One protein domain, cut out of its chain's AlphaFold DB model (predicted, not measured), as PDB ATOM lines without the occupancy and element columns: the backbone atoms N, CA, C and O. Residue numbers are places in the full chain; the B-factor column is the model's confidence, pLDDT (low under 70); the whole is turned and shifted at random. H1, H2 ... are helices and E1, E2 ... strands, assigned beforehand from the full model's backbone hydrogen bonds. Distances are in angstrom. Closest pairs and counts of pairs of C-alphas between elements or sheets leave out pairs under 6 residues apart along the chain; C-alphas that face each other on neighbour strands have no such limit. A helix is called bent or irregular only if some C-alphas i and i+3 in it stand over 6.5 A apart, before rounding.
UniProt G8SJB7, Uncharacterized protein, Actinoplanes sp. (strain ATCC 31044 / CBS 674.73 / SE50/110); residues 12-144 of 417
ATOM      1  N   ARG A  12      46.582 -21.092  35.428       89.94
ATOM      2  CA  ARG A  12      47.183 -20.278  34.360       89.94
ATOM      3  C   ARG A  12      46.712 -20.650  32.954       89.94
ATOM      4  O   ARG A  12      46.393 -19.762  32.165       89.94
ATOM      5  N   ALA A  13      46.708 -21.939  32.613       91.88
ATOM      6  CA  ALA A  13      46.306 -22.394  31.280       91.88
ATOM      7  C   ALA A  13      44.821 -22.105  31.013       91.88
ATOM      8  O   ALA A  13      44.469 -21.597  29.948       91.88
ATOM      9  N   GLU A  14      43.979 -22.351  32.015       94.00
ATOM     10  CA  GLU A  14      42.538 -22.145  31.923       94.00
ATOM     11  C   GLU A  14      42.173 -20.661  31.822       94.00
ATOM     12  O   GLU A  14      41.427 -20.262  30.932       94.00
ATOM     13  N   ARG A  15      42.793 -19.803  32.641       93.06
ATOM     14  CA  ARG A  15      42.630 -18.340  32.564       93.06
ATOM     15  C   ARG A  15      42.988 -17.801  31.187       93.06
ATOM     16  O   ARG A  15      42.254 -16.990  30.633       93.06
ATOM     17  N   ARG A  16      44.100 -18.267  30.606       95.06
ATOM     18  CA  ARG A  16      44.507 -17.860  29.251       95.06
ATOM     19  C   ARG A  16      43.497 -18.293  28.199       95.06
ATOM     20  O   ARG A  16      43.227 -17.513  27.293       95.06
ATOM     21  N   ARG A  17      42.938 -19.499  28.328       96.19
ATOM     22  CA  ARG A  17      41.891 -20.006  27.434       96.19
ATOM     23  C   ARG A  17      40.631 -19.141  27.511       96.19
ATOM     24  O   ARG A  17      40.147 -18.707  26.473       96.19
ATOM     25  N   LEU A  18      40.161 -18.836  28.720       95.62
ATOM     26  CA  LEU A  18      38.962 -18.024  28.957       95.62
ATOM     27  C   LEU A  18      39.127 -16.560  28.515       95.62
ATOM     28  O   LEU A  18      38.174 -15.935  28.074       95.62
ATOM     29  N   LEU A  19      40.338 -16.007  28.597       96.94
ATOM     30  CA  LEU A  19      40.634 -14.632  28.175       96.94
ATOM     31  C   LEU A  19      41.033 -14.512  26.692       96.94
ATOM     32  O   LEU A  19      41.195 -13.396  26.194       96.94
ATOM     33  N   ALA A  20      41.215 -15.625  25.972       97.12
ATOM     34  CA  ALA A  20      41.671 -15.607  24.581       97.12
ATOM     35  C   ALA A  20      40.695 -14.855  23.661       97.12
ATOM     36  O   ALA A  20      41.134 -14.040  22.849       97.12
ATOM     37  N   GLY A  21      39.383 -15.054  23.855       97.00
ATOM     38  CA  GLY A  21      38.336 -14.353  23.105       97.00
ATOM     39  C   GLY A  21      38.437 -12.833  23.243       97.00
ATOM     40  O   GLY A  21      38.476 -12.113  22.242       97.00
ATOM     41  N   ILE A  22      38.600 -12.342  24.476       97.50
ATOM     42  CA  ILE A  22      38.814 -10.918  24.775       97.50
ATOM     43  C   ILE A  22      40.108 -10.414  24.120       97.50
ATOM     44  O   ILE A  22      40.085  -9.381  23.452       97.50
ATOM     45  N   SER A  23      41.224 -11.143  24.248       97.19
ATOM     46  CA  SER A  23      42.508 -10.749  23.642       97.19
ATOM     47  C   SER A  23      42.411 -10.576  22.123       97.19
ATOM     48  O   SER A  23      42.862  -9.563  21.584       97.19
ATOM     49  N   ASP A  24      41.776 -11.520  21.427       97.56
ATOM     50  CA  ASP A  24      41.606 -11.449  19.974       97.56
ATOM     51  C   ASP A  24      40.664 -10.307  19.568       97.56
ATOM     52  O   ASP A  24      40.894  -9.615  18.572       97.56
ATOM     53  N   GLN A  25      39.615 -10.056  20.356       97.38
ATOM     54  CA  GLN A  25      38.721  -8.916  20.162       97.38
ATOM     55  C   GLN A  25      39.415  -7.559  20.350       97.38
ATOM     56  O   GLN A  25      39.120  -6.637  19.583       97.38
ATOM     57  N   LEU A  26      40.324  -7.431  21.321       95.88
ATOM     58  CA  LEU A  26      41.141  -6.230  21.526       95.88
ATOM     59  C   LEU A  26      42.144  -6.037  20.384       95.88
ATOM     60  O   LEU A  26      42.217  -4.949  19.811       95.88
ATOM     61  N   ARG A  27      42.830  -7.111  19.965       95.81
ATOM     62  CA  ARG A  27      43.779  -7.078  18.840       95.81
ATOM     63  C   ARG A  27      43.115  -6.619  17.542       95.81
ATOM     64  O   ARG A  27      43.660  -5.761  16.856       95.81
ATOM     65  N   ARG A  28      41.918  -7.130  17.220       96.50
ATOM     66  CA  ARG A  28      41.145  -6.698  16.034       96.50
ATOM     67  C   ARG A  28      40.782  -5.210  16.049       96.50
ATOM     68  O   ARG A  28      40.549  -4.640  14.991       96.50
ATOM     69  N   ARG A  29      40.739  -4.591  17.229       93.25
ATOM     70  CA  ARG A  29      40.480  -3.156  17.423       93.25
ATOM     71  C   ARG A  29      41.763  -2.326  17.530       93.25
ATOM     72  O   ARG A  29      41.680  -1.137  17.808       93.25
ATOM     73  N   GLY A  30      42.931  -2.941  17.332       94.12
ATOM     74  CA  GLY A  30      44.227  -2.271  17.438       94.12
ATOM     75  C   GLY A  30      44.635  -1.914  18.869       94.12
ATOM     76  O   GLY A  30      45.519  -1.084  19.035       94.12
ATOM     77  N   ILE A  31      44.010  -2.514  19.889       93.56
ATOM     78  CA  ILE A  31      44.357  -2.288  21.299       93.56
ATOM     79  C   ILE A  31      45.428  -3.314  21.704       93.56
ATOM     80  O   ILE A  31      45.124  -4.516  21.750       93.56
ATOM     81  N   PRO A  32      46.675  -2.888  21.991       93.75
ATOM     82  CA  PRO A  32      47.721  -3.791  22.448       93.75
ATOM     83  C   PRO A  32      47.336  -4.395  23.798       93.75
ATOM     84  O   PRO A  32      46.993  -3.692  24.742       93.75
ATOM     85  N   SER A  33      47.387  -5.718  23.893       95.44
ATOM     86  CA  SER A  33      47.179  -6.445  25.144       95.44
ATOM     87  C   SER A  33      48.157  -7.604  25.216       95.44
ATOM     88  O   SER A  33      48.511  -8.197  24.191       95.44
ATOM     89  N   SER A  34      48.613  -7.929  26.420       95.69
ATOM     90  CA  SER A  34      49.553  -9.025  26.641       95.69
ATOM     91  C   SER A  34      49.114  -9.903  27.803       95.69
ATOM     92  O   SER A  34      48.509  -9.438  28.766       95.69
ATOM     93  N   PHE A  35      49.403 -11.201  27.708       95.81
ATOM     94  CA  PHE A  35      49.239 -12.100  28.843       95.81
ATOM     95  C   PHE A  35      50.422 -11.941  29.792       95.81
ATOM     96  O   PHE A  35      51.564 -12.167  29.392       95.81
ATOM     97  N   GLY A  36      50.140 -11.627  31.051       91.19
ATOM     98  CA  GLY A  36      51.163 -11.359  32.054       91.19
ATOM     99  C   GLY A  36      50.750 -11.807  33.447       91.19
ATOM    100  O   GLY A  36      49.614 -12.231  33.675       91.19
ATOM    101  N   GLN A  37      51.705 -11.725  34.372       90.00
ATOM    102  CA  GLN A  37      51.391 -11.776  35.793       90.00
ATOM    103  C   GLN A  37      50.796 -10.433  36.209       90.00
ATOM    104  O   GLN A  37      51.348  -9.380  35.896       90.00
ATOM    105  N   LEU A  38      49.669 -10.489  36.903       87.44
ATOM    106  CA  LEU A  38      48.960  -9.323  37.387       87.44
ATOM    107  C   LEU A  38      49.644  -8.775  38.634       87.44
ATOM    108  O   LEU A  38      50.094  -9.512  39.517       87.44
ATOM    109  N   THR A  39      49.697  -7.453  38.699       84.81
ATOM    110  CA  THR A  39      50.159  -6.728  39.877       84.81
ATOM    111  C   THR A  39      49.163  -6.947  41.018       84.81
ATOM    112  O   THR A  39      47.968  -6.727  40.823       84.81
ATOM    113  N   PRO A  40      49.618  -7.343  42.221       80.19
ATOM    114  CA  PRO A  40      48.730  -7.497  43.363       80.19
ATOM    115  C   PRO A  40      48.012  -6.189  43.686       80.19
ATOM    116  O   PRO A  40      48.603  -5.109  43.621       80.19
ATOM    117  N   TYR A  41      46.766  -6.302  44.124       76.25
ATOM    118  CA  TYR A  41      45.988  -5.166  44.585       76.25
ATOM    119  C   TYR A  41      45.166  -5.479  45.819       76.25
ATOM    120  O   TYR A  41      45.043  -6.632  46.219       76.25
ATOM    121  N   TYR A  42      44.648  -4.427  46.443       74.12
ATOM    122  CA  TYR A  42      43.759  -4.519  47.585       74.12
ATOM    123  C   TYR A  42      42.473  -3.768  47.263       74.12
ATOM    124  O   TYR A  42      42.526  -2.617  46.829       74.12
ATOM    125  N   ASP A  43      41.334  -4.409  47.478       71.12
ATOM    126  CA  ASP A  43      40.017  -3.807  47.324       71.12
ATOM    127  C   ASP A  43      39.141  -4.074  48.565       71.12
ATOM    128  O   ASP A  43      39.614  -4.556  49.595       71.12
ATOM    129  N   GLY A  44      37.854  -3.717  48.492       63.53
ATOM    130  CA  GLY A  44      36.901  -3.948  49.584       63.53
ATOM    131  C   GLY A  44      36.633  -5.425  49.905       63.53
ATOM    132  O   GLY A  44      35.982  -5.697  50.910       63.53
ATOM    133  N   TYR A  45      37.124  -6.354  49.081       66.00
ATOM    134  CA  TYR A  45      36.979  -7.804  49.218       66.00
ATOM    135  C   TYR A  45      38.282  -8.500  49.640       66.00
ATOM    136  O   TYR A  45      38.265  -9.706  49.859       66.00
ATOM    137  N   GLY A  46      39.398  -7.773  49.773       69.19
ATOM    138  CA  GLY A  46      40.674  -8.314  50.242       69.19
ATOM    139  C   GLY A  46      41.830  -8.101  49.265       69.19
ATOM    140  O   GLY A  46      41.797  -7.236  48.389       69.19
ATOM    141  N   ARG A  47      42.909  -8.868  49.458       73.94
ATOM    142  CA  ARG A  47      44.132  -8.770  48.652       73.94
ATOM    143  C   ARG A  47      44.079  -9.767  47.496       73.94
ATOM    144  O   ARG A  47      44.046 -10.966  47.736       73.94
ATOM    145  N   ALA A  48      44.195  -9.292  46.260       74.75
ATOM    146  CA  ALA A  48      44.401 -10.169  45.113       74.75
ATOM    147  C   ALA A  48      45.731 -10.951  45.261       74.75
ATOM    148  O   ALA A  48      46.772 -10.335  45.543       74.75
ATOM    149  N   PRO A  49      45.728 -12.285  45.071       74.69
ATOM    150  CA  PRO A  49      46.919 -13.118  45.115       74.69
ATOM    151  C   PRO A  49      48.009 -12.622  44.170       74.69
ATOM    152  O   PRO A  49      47.752 -12.178  43.049       74.69
ATOM    153  N   ALA A  50      49.257 -12.737  44.617       76.94
ATOM    154  CA  ALA A  50      50.397 -12.458  43.761       76.94
ATOM    155  C   ALA A  50      50.550 -13.536  42.679       76.94
ATOM    156  O   ALA A  50      50.336 -14.717  42.940       76.94
ATOM    157  N   GLY A  51      50.971 -13.127  41.478       79.31
ATOM    158  CA  GLY A  51      51.325 -14.055  40.400       79.31
ATOM    159  C   GLY A  51      50.152 -14.583  39.570       79.31
ATOM    160  O   GLY A  51      50.376 -15.459  38.734       79.31
ATOM    161  N   LEU A  52      48.937 -14.052  39.755       86.62
ATOM    162  CA  LEU A  52      47.778 -14.379  38.918       86.62
ATOM    163  C   LEU A  52      48.046 -14.069  37.448       86.62
ATOM    164  O   LEU A  52      48.621 -13.032  37.130       86.62
ATOM    165  N   THR A  53      47.595 -14.933  36.544       90.44
ATOM    166  CA  THR A  53      47.668 -14.676  35.105       90.44
ATOM    167  C   THR A  53      46.432 -13.919  34.642       90.44
ATOM    168  O   THR A  53      45.304 -14.317  34.941       90.44
ATOM    169  N   GLY A  54      46.633 -12.883  33.836       93.56
ATOM    170  CA  GLY A  54      45.547 -12.201  33.145       93.56
ATOM    171  C   GLY A  54      46.026 -11.453  31.911       93.56
ATOM    172  O   GLY A  54      47.160 -11.640  31.459       93.56
ATOM    173  N   LEU A  55      45.140 -10.631  31.358       95.62
ATOM    174  CA  LEU A  55      45.476  -9.681  30.305       95.62
ATOM    175  C   LEU A  55      45.862  -8.347  30.932       95.62
ATOM    176  O   LEU A  55      45.163  -7.856  31.813       95.62
ATOM    177  N   VAL A  56      46.948  -7.765  30.441       93.56
ATOM    178  CA  VAL A  56      47.398  -6.417  30.778       93.56
ATOM    179  C   VAL A  56      47.265  -5.548  29.536       93.56
ATOM    180  O   VAL A  56      47.648  -5.960  28.435       93.56
ATOM    181  N   VAL A  57      46.693  -4.366  29.725       92.00
ATOM    182  CA  VAL A  57      46.541  -3.319  28.718       92.00
ATOM    183  C   VAL A  57      47.147  -2.057  29.308       92.00
ATOM    184  O   VAL A  57      46.661  -1.566  30.324       92.00
ATOM    185  N   ASP A  58      48.206  -1.548  28.695       86.88
ATOM    186  CA  ASP A  58      48.856  -0.320  29.149       86.88
ATOM    187  C   ASP A  58      48.263   0.896  28.434       86.88
ATOM    188  O   ASP A  58      47.784   0.807  27.300       86.88
ATOM    189  N   GLU A  59      48.244   2.031  29.127       80.00
ATOM    190  CA  GLU A  59      47.807   3.296  28.551       80.00
ATOM    191  C   GLU A  59      48.865   3.734  27.523       80.00
ATOM    192  O   GLU A  59      50.043   3.787  27.877       80.00
ATOM    193  N   PRO A  60      48.489   4.068  26.274       74.44
ATOM    194  CA  PRO A  60      49.461   4.386  25.223       74.44
ATOM    195  C   PRO A  60      50.477   5.471  25.607       74.44
ATOM    196  O   PRO A  60      51.655   5.353  25.285       74.44
ATOM    197  N   ASP A  61      50.020   6.491  26.338       68.94
ATOM    198  CA  ASP A  61      50.787   7.704  26.648       68.94
ATOM    199  C   ASP A  61      50.782   8.039  28.149       68.94
ATOM    200  O   ASP A  61      50.862   9.208  28.547       68.94
ATOM    201  N   GLY A  62      50.614   7.041  29.019       68.44
ATOM    202  CA  GLY A  62      50.485   7.301  30.448       68.44
ATOM    203  C   GLY A  62      50.904   6.152  31.357       68.44
ATOM    204  O   GLY A  62      51.154   5.039  30.907       68.44
ATOM    205  N   PRO A  63      51.007   6.424  32.669       66.06
ATOM    206  CA  PRO A  63      51.343   5.411  33.664       66.06
ATOM    207  C   PRO A  63      50.151   4.505  34.011       66.06
ATOM    208  O   PRO A  63      50.273   3.653  34.893       66.06
ATOM    209  N   GLY A  64      48.979   4.725  33.403       75.62
ATOM    210  CA  GLY A  64      47.804   3.898  33.609       75.62
ATOM    211  C   GLY A  64      48.015   2.486  33.072       75.62
ATOM    212  O   GLY A  64      48.618   2.273  32.024       75.62
ATOM    213  N   SER A  65      47.467   1.510  33.785       85.56
ATOM    214  CA  SER A  65      47.409   0.127  33.320       85.56
ATOM    215  C   SER A  65      46.052  -0.459  33.693       85.56
ATOM    216  O   SER A  65      45.449  -0.082  34.701       85.56
ATOM    217  N   LEU A  66      45.532  -1.347  32.863       91.00
ATOM    218  CA  LEU A  66      44.282  -2.059  33.068       91.00
ATOM    219  C   LEU A  66      44.581  -3.551  33.039       91.00
ATOM    220  O   LEU A  66      45.287  -4.051  32.167       91.00
ATOM    221  N   GLN A  67      44.028  -4.264  34.009       92.81
ATOM    222  CA  GLN A  67      44.150  -5.703  34.127       92.81
ATOM    223  C   GLN A  67      42.778  -6.339  33.976       92.81
ATOM    224  O   GLN A  67      41.787  -5.868  34.534       92.81
ATOM    225  N   VAL A  68      42.731  -7.421  33.208       94.31
ATOM    226  CA  VAL A  68      41.556  -8.276  33.092       94.31
ATOM    227  C   VAL A  68      41.928  -9.656  33.595       94.31
ATOM    228  O   VAL A  68      42.892 -10.270  33.128       94.31
ATOM    229  N   THR A  69      41.139 -10.159  34.532       93.25
ATOM    230  CA  THR A  69      41.271 -11.517  35.044       93.25
ATOM    231  C   THR A  69      39.925 -12.212  35.086       93.25
ATOM    232  O   THR A  69      38.890 -11.649  34.730       93.25
ATOM    233  N   VAL A  70      39.959 -13.471  35.495       91.81
ATOM    234  CA  VAL A  70      38.781 -14.310  35.648       91.81
ATOM    235  C   VAL A  70      38.620 -14.674  37.118       91.81
ATOM    236  O   VAL A  70      39.576 -15.088  37.773       91.81
ATOM    237  N   VAL A  71      37.428 -14.539  37.666       88.69
ATOM    238  CA  VAL A  71      37.152 -14.885  39.061       88.69
ATOM    239  C   VAL A  71      35.943 -15.792  39.147       88.69
ATOM    240  O   VAL A  71      35.096 -15.809  38.253       88.69
ATOM    241  N   THR A  72      35.872 -16.536  40.244       87.38
ATOM    242  CA  THR A  72      34.636 -17.205  40.637       87.38
ATOM    243  C   THR A  72      33.796 -16.219  41.436       87.38
ATOM    244  O   THR A  72      34.301 -15.535  42.330       87.38
ATOM    245  N   ALA A  73      32.512 -16.145  41.120       82.50
ATOM    246  CA  ALA A  73      31.556 -15.348  41.864       82.50
ATOM    247  C   ALA A  73      30.427 -16.218  42.404       82.50
ATOM    248  O   ALA A  73      30.087 -17.255  41.831       82.50
ATOM    249  N   HIS A  74      29.805 -15.747  43.478       76.81
ATOM    250  CA  HIS A  74      28.524 -16.258  43.937       76.81
ATOM    251  C   HIS A  74      27.464 -15.160  43.855       76.81
ATOM    252  O   HIS A  74      27.742 -13.955  43.785       76.81
ATOM    253  N   ARG A  75      26.204 -15.590  43.845       72.12
ATOM    254  CA  ARG A  75      25.065 -14.678  43.920       72.12
ATOM    255  C   ARG A  75      24.901 -14.233  45.363       72.12
ATOM    256  O   ARG A  75      24.706 -15.073  46.236       72.12
ATOM    257  N   VAL A  76      24.955 -12.927  45.606       68.31
ATOM    258  CA  VAL A  76      24.642 -12.371  46.923       68.31
ATOM    259  C   VAL A  76      23.158 -12.029  46.941       68.31
ATOM    260  O   VAL A  76      22.672 -11.290  46.085       68.31
ATOM    261  N   ALA A  77      22.423 -12.590  47.898       56.44
ATOM    262  CA  ALA A  77      21.063 -12.152  48.180       56.44
ATOM    263  C   ALA A  77      21.134 -10.872  49.032       56.44
ATOM    264  O   ALA A  77      21.595 -10.928  50.169       56.44
ATOM    265  N   GLU A  78      20.703  -9.723  48.505       53.53
ATOM    266  CA  GLU A  78      20.544  -8.495  49.300       53.53
ATOM    267  C   GLU A  78      19.081  -8.275  49.715       53.53
ATOM    268  O   GLU A  78      18.140  -8.594  48.989       53.53
ATOM    269  N   ALA A  79      18.905  -7.673  50.897       49.97
ATOM    270  CA  ALA A  79      17.621  -7.338  51.514       49.97
ATOM    271  C   ALA A  79      16.911  -6.107  50.896       49.97
ATOM    272  O   ALA A  79      15.831  -5.741  51.354       49.97
ATOM    273  N   SER A  80      17.491  -5.449  49.882       50.28
ATOM    274  CA  SER A  80      17.033  -4.145  49.363       50.28
ATOM    275  C   SER A  80      16.451  -4.160  47.943       50.28
ATOM    276  O   SER A  80      16.472  -3.136  47.266       50.28
ATOM    277  N   GLY A  81      15.895  -5.286  47.490       46.94
ATOM    278  CA  GLY A  81      14.988  -5.312  46.332       46.94
ATOM    279  C   GLY A  81      15.623  -5.155  44.945       46.94
ATOM    280  O   GLY A  81      14.874  -5.041  43.979       46.94
ATOM    281  N   ASP A  82      16.953  -5.191  44.826       42.31
ATOM    282  CA  ASP A  82      17.645  -5.285  43.535       42.31
ATOM    283  C   ASP A  82      18.071  -6.747  43.293       42.31
ATOM    284  O   ASP A  82      18.982  -7.253  43.962       42.31
ATOM    285  N   PRO A  83      17.374  -7.499  42.425       42.41
ATOM    286  CA  PRO A  83      17.688  -8.894  42.200       42.41
ATOM    287  C   PRO A  83      18.919  -8.976  41.293       42.41
ATOM    288  O   PRO A  83      18.847  -8.594  40.130       42.41
ATOM    289  N   LEU A  84      19.999  -9.590  41.799       52.12
ATOM    290  CA  LEU A  84      21.202 -10.052  41.067       52.12
ATOM    291  C   LEU A  84      22.462  -9.177  41.182       52.12
ATOM    292  O   LEU A  84      23.176  -8.964  40.198       52.12
ATOM    293  N   ARG A  85      22.849  -8.785  42.400       64.69
ATOM    294  CA  ARG A  85      24.230  -8.347  42.639       64.69
ATOM    295  C   ARG A  85      25.151  -9.568  42.788       64.69
ATOM    296  O   ARG A  85      25.028 -10.358  43.721       64.69
ATOM    297  N   ARG A  86      26.065  -9.754  41.831       70.94
ATOM    298  CA  ARG A  86      27.142 -10.758  41.908       70.94
ATOM    299  C   ARG A  86      28.314 -10.166  42.692       70.94
ATOM    300  O   ARG A  86      28.687  -9.021  42.436       70.94
ATOM    301  N   ALA A  87      28.892 -10.924  43.618       71.00
ATOM    302  CA  ALA A  87      30.110 -10.529  44.325       71.00
ATOM    303  C   ALA A  87      31.199 -11.582  44.137       71.00
ATOM    304  O   ALA A  87      30.912 -12.742  43.828       71.00
ATOM    305  N   ARG A  88      32.454 -11.160  44.320       71.81
ATOM    306  CA  ARG A  88      33.582 -12.088  44.382       71.81
ATOM    307  C   ARG A  88      33.345 -13.069  45.527       71.81
ATOM    308  O   ARG A  88      32.985 -12.659  46.630       71.81
ATOM    309  N   ASP A  89      33.591 -14.344  45.260       67.81
ATOM    310  CA  ASP A  89      33.699 -15.330  46.321       67.81
ATOM    311  C   ASP A  89      35.040 -15.158  47.039       67.81
ATOM    312  O   ASP A  89      36.091 -15.392  46.445       67.81
ATOM    313  N   VAL A  90      35.013 -14.671  48.281       62.41
ATOM    314  CA  VAL A  90      36.226 -14.383  49.065       62.41
ATOM    315  C   VAL A  90      36.903 -15.676  49.539       62.41
ATOM    316  O   VAL A  90      38.105 -15.691  49.763       62.41
ATOM    317  N   ASP A  91      36.166 -16.786  49.621       57.12
ATOM    318  CA  ASP A  91      36.706 -18.069  50.082       57.12
ATOM    319  C   ASP A  91      37.298 -18.883  48.923       57.12
ATOM    320  O   ASP A  91      38.279 -19.611  49.090       57.12
ATOM    321  N   LEU A  92      36.719 -18.751  47.724       59.22
ATOM    322  CA  LEU A  92      37.202 -19.420  46.514       59.22
ATOM    323  C   LEU A  92      38.162 -18.563  45.695       59.22
ATOM    324  O   LEU A  92      38.870 -19.135  44.868       59.22
ATOM    325  N   GLU A  93      38.171 -17.245  45.929       62.31
ATOM    326  CA  GLU A  93      39.057 -16.157  45.484       62.31
ATOM    327  C   GLU A  93      39.436 -16.179  43.984       62.31
ATOM    328  O   GLU A  93      39.131 -15.235  43.255       62.31
ATOM    329  N   TYR A  94      40.046 -17.266  43.489       68.19
ATOM    330  CA  TYR A  94      40.518 -17.480  42.115       68.19
ATOM    331  C   TYR A  94      40.512 -18.961  41.646       68.19
ATOM    332  O   TYR A  94      41.163 -19.270  40.644       68.19
ATOM    333  N   ASP A  95      39.804 -19.880  42.326       71.75
ATOM    334  CA  ASP A  95      39.799 -21.342  42.073       71.75
ATOM    335  C   ASP A  95      38.984 -21.799  40.842       71.75
ATOM    336  O   ASP A  95      38.943 -22.979  40.535       71.75
ATOM    337  N   LEU A  96      38.315 -20.907  40.111       82.50
ATOM    338  CA  LEU A  96      37.546 -21.211  38.884       82.50
ATOM    339  C   LEU A  96      36.505 -22.366  38.972       82.50
ATOM    340  O   LEU A  96      35.940 -22.755  37.956       82.50
ATOM    341  N   ASN A  97      36.186 -22.884  40.164       81.25
ATOM    342  CA  ASN A  97      35.281 -24.028  40.370       81.25
ATOM    343  C   ASN A  97      33.784 -23.646  40.464       81.25
ATOM    344  O   ASN A  97      32.999 -24.374  41.066       81.25
ATOM    345  N   GLY A  98      33.371 -22.501  39.911       83.19
ATOM    346  CA  GLY A  98      31.999 -21.989  40.045       83.19
ATOM    347  C   GLY A  98      31.567 -21.082  38.893       83.19
ATOM    348  O   GLY A  98      32.065 -21.213  37.778       83.19
ATOM    349  N   GLU A  99      30.622 -20.166  39.145       87.56
ATOM    350  CA  GLU A  99      30.186 -19.199  38.127       87.56
ATOM    351  C   GLU A  99      31.352 -18.271  37.771       87.56
ATOM    352  O   GLU A  99      31.848 -17.507  38.603       87.56
ATOM    353  N   ILE A 100      31.794 -18.369  36.519       89.81
ATOM    354  CA  ILE A 100      32.931 -17.627  35.996       89.81
ATOM    355  C   ILE A 100      32.501 -16.219  35.595       89.81
ATOM    356  O   ILE A 100      31.593 -16.052  34.780       89.81
ATOM    357  N   LEU A 101      33.208 -15.215  36.110       91.56
ATOM    358  CA  LEU A 101      33.087 -13.826  35.683       91.56
ATOM    359  C   LEU A 101      34.447 -13.259  35.286       91.56
ATOM    360  O   LEU A 101      35.491 -13.645  35.808       91.56
ATOM    361  N   PHE A 102      34.412 -12.283  34.395       92.88
ATOM    362  CA  PHE A 102      35.525 -11.409  34.095       92.88
ATOM    363  C   PHE A 102      35.544 -10.240  35.065       92.88
ATOM    364  O   PHE A 102      34.522  -9.590  35.307       92.88
ATOM    365  N   GLU A 103      36.730  -9.949  35.569       90.75
ATOM    366  CA  GLU A 103      36.992  -8.795  36.403       90.75
ATOM    367  C   GLU A 103      37.948  -7.851  35.686       90.75
ATOM    368  O   GLU A 103      39.013  -8.260  35.223       90.75
ATOM    369  N   VAL A 104      37.563  -6.579  35.627       90.81
ATOM    370  CA  VAL A 104      38.386  -5.495  35.096       90.81
ATOM    371  C   VAL A 104      38.825  -4.604  36.244       90.81
ATOM    372  O   VAL A 104      37.987  -4.032  36.952       90.81
ATOM    373  N   THR A 105      40.133  -4.432  36.390       88.94
ATOM    374  CA  THR A 105      40.732  -3.507  37.350       88.94
ATOM    375  C   THR A 105      41.593  -2.486  36.627       88.94
ATOM    376  O   THR A 105      42.251  -2.774  35.633       88.94
ATOM    377  N   THR A 106      41.566  -1.249  37.109       86.56
ATOM    378  CA  THR A 106      42.388  -0.168  36.553       86.56
ATOM    379  C   THR A 106      43.345   0.313  37.616       86.56
ATOM    380  O   THR A 106      42.895   0.674  38.708       86.56
ATOM    381  N   LEU A 107      44.626   0.381  37.283       82.81
ATOM    382  CA  LEU A 107      45.605   1.146  38.019       82.81
ATOM    383  C   LEU A 107      45.341   2.611  37.740       82.81
ATOM    384  O   LEU A 107      45.629   3.124  36.660       82.81
ATOM    385  N   ASP A 108      44.755   3.265  38.726       71.38
ATOM    386  CA  ASP A 108      44.657   4.707  38.723       71.38
ATOM    387  C   ASP A 108      45.716   5.233  39.692       71.38
ATOM    388  O   ASP A 108      45.904   4.694  40.793       71.38
ATOM    389  N   VAL A 109      46.436   6.279  39.294       64.94
ATOM    390  CA  VAL A 109      47.336   6.981  40.211       64.94
ATOM    391  C   VAL A 109      46.453   7.815  41.128       64.94
ATOM    392  O   VAL A 109      46.265   9.023  40.945       64.94
ATOM    393  N   ALA A 110      45.869   7.124  42.106       56.06
ATOM    394  CA  ALA A 110      45.061   7.725  43.134       56.06
ATOM    395  C   ALA A 110      45.866   8.817  43.841       56.06
ATOM    396  O   ALA A 110      47.095   8.830  43.948       56.06
ATOM    397  N   VAL A 111      45.132   9.827  44.249       53.47
ATOM    398  CA  VAL A 111      45.679  11.079  44.721       53.47
ATOM    399  C   VAL A 111      46.416  10.884  46.040       53.47
ATOM    400  O   VAL A 111      45.797  10.527  47.037       53.47
ATOM    401  N   GLY A 112      47.704  11.229  46.080       52.59
ATOM    402  CA  GLY A 112      48.463  11.277  47.334       52.59
ATOM    403  C   GLY A 112      48.731   9.905  47.962       52.59
ATOM    404  O   GLY A 112      49.231   9.852  49.081       52.59
ATOM    405  N   SER A 113      48.432   8.816  47.254       52.34
ATOM    406  CA  SER A 113      48.774   7.445  47.627       52.34
ATOM    407  C   SER A 113      49.649   6.806  46.549       52.34
ATOM    408  O   SER A 113      49.781   7.332  45.443       52.34
ATOM    409  N   ALA A 114      50.229   5.644  46.855       60.47
ATOM    410  CA  ALA A 114      50.722   4.744  45.817       60.47
ATOM    411  C   ALA A 114      49.600   4.479  44.795       60.47
ATOM    412  O   ALA A 114      48.421   4.569  45.145       60.47
ATOM    413  N   ALA A 115      49.958   4.186  43.546       64.44
ATOM    414  CA  ALA A 115      48.981   3.825  42.527       64.44
ATOM    415  C   ALA A 115      48.110   2.663  43.045       64.44
ATOM    416  O   ALA A 115      48.636   1.668  43.548       64.44
ATOM    417  N   VAL A 116      46.786   2.828  42.986       70.69
ATOM    418  CA  VAL A 116      45.833   1.853  43.526       70.69
ATOM    419  C   VAL A 116      45.040   1.275  42.372       70.69
ATOM    420  O   VAL A 116      44.324   1.973  41.654       70.69
ATOM    421  N   TRP A 117      45.147  -0.032  42.222       75.25
ATOM    422  CA  TRP A 117      44.238  -0.810  41.403       75.25
ATOM    423  C   TRP A 117      42.849  -0.784  42.029       75.25
ATOM    424  O   TRP A 117      42.671  -1.155  43.186       75.25
ATOM    425  N   SER A 118      41.865  -0.334  41.262       70.62
ATOM    426  CA  SER A 118      40.471  -0.296  41.694       70.62
ATOM    427  C   SER A 118      39.630  -1.218  40.812       70.62
ATOM    428  O   SER A 118      39.744  -1.112  39.583       70.62
ATOM    429  N   PRO A 119      38.777  -2.085  41.390       70.38
ATOM    430  CA  PRO A 119      37.841  -2.880  40.611       70.38
ATOM    431  C   PRO A 119      36.833  -1.961  39.921       70.38
ATOM    432  O   PRO A 119      36.347  -0.986  40.502       70.38
ATOM    433  N   ARG A 120      36.548  -2.246  38.650       72.56
ATOM    434  CA  ARG A 120      35.677  -1.415  37.804       72.56
ATOM    435  C   ARG A 120      34.463  -2.151  37.296       72.56
ATOM    436  O   ARG A 120      33.388  -1.563  37.235       72.56
ATOM    437  N   LEU A 121      34.648  -3.401  36.900       84.75
ATOM    438  CA  LEU A 121      33.609  -4.188  36.265       84.75
ATOM    439  C   LEU A 121      33.772  -5.641  36.672       84.75
ATOM    440  O   LEU A 121      34.871  -6.183  36.597       84.75
ATOM    441  N   LEU A 122      32.660  -6.252  37.060       87.44
ATOM    442  CA  LEU A 122      32.542  -7.684  37.273       87.44
ATOM    443  C   LEU A 122      31.371  -8.174  36.418       87.44
ATOM    444  O   LEU A 122      30.233  -7.751  36.627       87.44
ATOM    445  N   THR A 123      31.643  -8.990  35.402       90.50
ATOM    446  CA  THR A 123      30.655  -9.327  34.363       90.50
ATOM    447  C   THR A 123      30.881 -10.713  33.775       90.50
ATOM    448  O   THR A 123      32.009 -11.176  33.693       90.50
ATOM    449  N   GLY A 124      29.818 -11.372  33.316       91.75
ATOM    450  CA  GLY A 124      29.923 -12.615  32.539       91.75
ATOM    451  C   GLY A 124      30.066 -12.387  31.027       91.75
ATOM    452  O   GLY A 124      30.147 -13.350  30.277       91.75
ATOM    453  N   SER A 125      30.043 -11.131  30.563       94.56
ATOM    454  CA  SER A 125      30.066 -10.782  29.137       94.56
ATOM    455  C   SER A 125      31.458 -10.341  28.687       94.56
ATOM    456  O   SER A 125      31.971  -9.331  29.171       94.56
ATOM    457  N   GLU A 126      32.038 -11.053  27.715       95.62
ATOM    458  CA  GLU A 126      33.281 -10.631  27.051       95.62
ATOM    459  C   GLU A 126      33.129  -9.273  26.359       95.62
ATOM    460  O   GLU A 126      34.038  -8.449  26.405       95.62
ATOM    461  N   GLU A 127      31.976  -9.018  25.736       94.12
ATOM    462  CA  GLU A 127      31.700  -7.764  25.028       94.12
ATOM    463  C   GLU A 127      31.765  -6.569  25.984       94.12
ATOM    464  O   GLU A 127      32.440  -5.583  25.697       94.12
ATOM    465  N   ALA A 128      31.166  -6.700  27.173       92.06
ATOM    466  CA  ALA A 128      31.218  -5.662  28.199       92.06
ATOM    467  C   ALA A 128      32.654  -5.386  28.681       92.06
ATOM    468  O   ALA A 128      33.002  -4.236  28.956       92.06
ATOM    469  N   VAL A 129      33.505  -6.417  28.760       93.56
ATOM    470  CA  VAL A 129      34.931  -6.245  29.080       93.56
ATOM    471  C   VAL A 129      35.651  -5.498  27.966       93.56
ATOM    472  O   VAL A 129      36.367  -4.537  28.237       93.56
ATOM    473  N   VAL A 130      35.457  -5.919  26.716       94.25
ATOM    474  CA  VAL A 130      36.084  -5.292  25.547       94.25
ATOM    475  C   VAL A 130      35.677  -3.825  25.436       94.25
ATOM    476  O   VAL A 130      36.536  -2.980  25.183       94.25
ATOM    477  N   ASP A 131      34.408  -3.497  25.673       89.50
ATOM    478  CA  ASP A 131      33.941  -2.111  25.694       89.50
ATOM    479  C   ASP A 131      34.529  -1.307  26.851       89.50
ATOM    480  O   ASP A 131      34.936  -0.164  26.641       89.50
ATOM    481  N   ALA A 132      34.647  -1.894  28.045       89.06
ATOM    482  CA  ALA A 132      35.300  -1.238  29.174       89.06
ATOM    483  C   ALA A 132      36.781  -0.942  28.886       89.06
ATOM    484  O   ALA A 132      37.242   0.171  29.144       89.06
ATOM    485  N   VAL A 133      37.512  -1.899  28.301       90.75
ATOM    486  CA  VAL A 133      38.911  -1.709  27.894       90.75
ATOM    487  C   VAL A 133      39.018  -0.675  26.781       90.75
ATOM    488  O   VAL A 133      39.882   0.186  26.847       90.75
ATOM    489  N   ARG A 134      38.138  -0.709  25.774       89.19
ATOM    490  CA  ARG A 134      38.126   0.270  24.678       89.19
ATOM    491  C   ARG A 134      37.874   1.682  25.192       89.19
ATOM    492  O   ARG A 134      38.588   2.604  24.800       89.19
ATOM    493  N   LEU A 135      36.877   1.845  26.061       84.38
ATOM    494  CA  LEU A 135      36.562   3.128  26.676       84.38
ATOM    495  C   LEU A 135      37.748   3.627  27.501       84.38
ATOM    496  O   LEU A 135      38.118   4.784  27.357       84.38
ATOM    497  N   TRP A 136      38.377   2.758  28.296       86.50
ATOM    498  CA  TRP A 136      39.570   3.094  29.072       86.50
ATOM    499  C   TRP A 136      40.807   3.369  28.211       86.50
ATOM    500  O   TRP A 136      41.564   4.261  28.540       86.50
ATOM    501  N   HIS A 137      41.027   2.665  27.105       84.62
ATOM    502  CA  HIS A 137      42.206   2.855  26.254       84.62
ATOM    503  C   HIS A 137      42.102   4.141  25.417       84.62
ATOM    504  O   HIS A 137      43.101   4.804  25.164       84.62
ATOM    505  N   GLY A 138      40.887   4.521  25.002       80.75
ATOM    506  CA  GLY A 138      40.621   5.730  24.212       80.75
ATOM    507  C   GLY A 138      40.119   6.936  25.016       80.75
ATOM    508  O   GLY A 138      39.773   7.961  24.423       80.75
ATOM    509  N   TYR A 139      40.016   6.840  26.347       79.50
ATOM    510  CA  TYR A 139      39.348   7.867  27.158       79.50
ATOM    511  C   TYR A 139      40.005   9.244  27.053       79.50
ATOM    512  O   TYR A 139      39.303  10.246  27.116       79.50
ATOM    513  N   ARG A 140      41.339   9.311  26.919       79.88
ATOM    514  CA  ARG A 140      42.063  10.588  26.954       79.88
ATOM    515  C   ARG A 140      41.613  11.504  25.833       79.88
ATOM    516  O   ARG A 140      41.275  12.652  26.098       79.88
ATOM    517  N   ASP A 141      41.579  10.981  24.613       82.75
ATOM    518  CA  ASP A 141      41.176  11.749  23.440       82.75
ATOM    519  C   ASP A 141      39.662  11.933  23.382       82.75
ATOM    520  O   ASP A 141      39.181  13.024  23.083       82.75
ATOM    521  N   THR A 142      38.894  10.893  23.721       82.69
ATOM    522  CA  THR A 142      37.423  10.959  23.667       82.69
ATOM    523  C   THR A 142      36.819  11.871  24.735       82.69
ATOM    524  O   THR A 142      35.755  12.443  24.514       82.69
ATOM    525  N   LEU A 143      37.491  12.030  25.878       84.81
ATOM    526  CA  LEU A 143      37.079  12.898  26.988       84.81
ATOM    527  C   LEU A 143      37.953  14.151  27.098       84.81
ATOM    528  O   LEU A 143      37.921  14.839  28.124       84.81
ATOM    529  N   ARG A 144      38.728  14.458  26.050       91.00
ATOM    530  CA  ARG A 144      39.481  15.702  25.961       91.00
ATOM    531  C   ARG A 144      38.498  16.868  25.942       91.00
ATOM    532  O   ARG A 144      37.684  17.010  25.031       91.00
TER     533      ARG A 144
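What this domain is: This is residues 12 to 144 of the 417 residues of an uncharacterized protein of Actinoplanes sp. (strain ATCC 31044 / CBS 674.73 / SE50/110) (UniProt G8SJB7). Two helices, H1 and H2, pack over one face of a strongly twisted sheet of six strands. E3 bends, its far part pairing with E4; short H3 follows H2, away from the sheet. The 133 printed residues run H1 E1 E2 E3 E4 E5 E6 H2 H3, three named helices and six named strands, class mixed. The sheet is antiparallel and branched at E3, and E1 to E4 form a meander, each strand the antiparallel neighbour of the one before. The whole is compact, radius of gyration of the C-alphas 14.9 A, spanning 42 by 36 by 31 A.

How they stand to each other: H1, residues 12 to 28, is on the sheet at a height of 7.9 A, over E3, residues 65 to 76, and only just not over E2, residues 53 to 58, on which 2 of its C-alphas fall. On the local plane it runs slantwise to E3 at 58 degrees, only just short of across. E1, residues 34 to 37, forms a hairpin with E2, with N 36 and O 54 at 3.0 A. E2 and E3 are a hairpin, with N 55 and O 68 at 2.9 A. E3 bends by 71 degrees at residue 72 and forms a hairpin with E4, residues 85 to 88, with N 74 and O 87 at 3.2 A. On the other side of E3 is E5, residues 99 to 108, with N 69 and O 103 at 2.9 A. E5 forms a hairpin with E6, residues 116 to 123, with N 104 and O 121 at 2.9 A. H2, residues 126 to 137, on the same face as H1, runs along E5 at 2 degrees on the local plane, height 8.7 A. H1 touches H2 with residues 21 to 26 alone, closest C-alphas Ile 22 and Glu 126 at 6.0 A, at a steep tilt of 61 degrees, the same way. H3, residues 139 to 142, is not on the sheet and meets H2 only through their link. Every O i to N i+4 pair is within hydrogen-bond range in H2, 11 of 13 in H1; H3 is too short for one.

Where its parts are: H1 begins at C-alpha 12 (47.183, -20.278, 34.360) and spans 23.6 A; it is irregular, but only just, with C-alphas 18 and 21 6.9 A apart. E3 spans 29.3 A, E5 28.0 A and E6 21.0 A. H3 ends at C-alpha 142 (37.423, 10.959, 23.667).

The domain as a whole: The C-alphas farthest apart, of Asp 61 and Ala 79, are 44.1 A apart. The printed part has no cut, and the link from E1 to E2 is long. Mean pLDDT of the printed part is 80.7; it is under 70 at residues 44 to 46, 61 to 63, 76 to 85, 89 to 94 and 109 to 115.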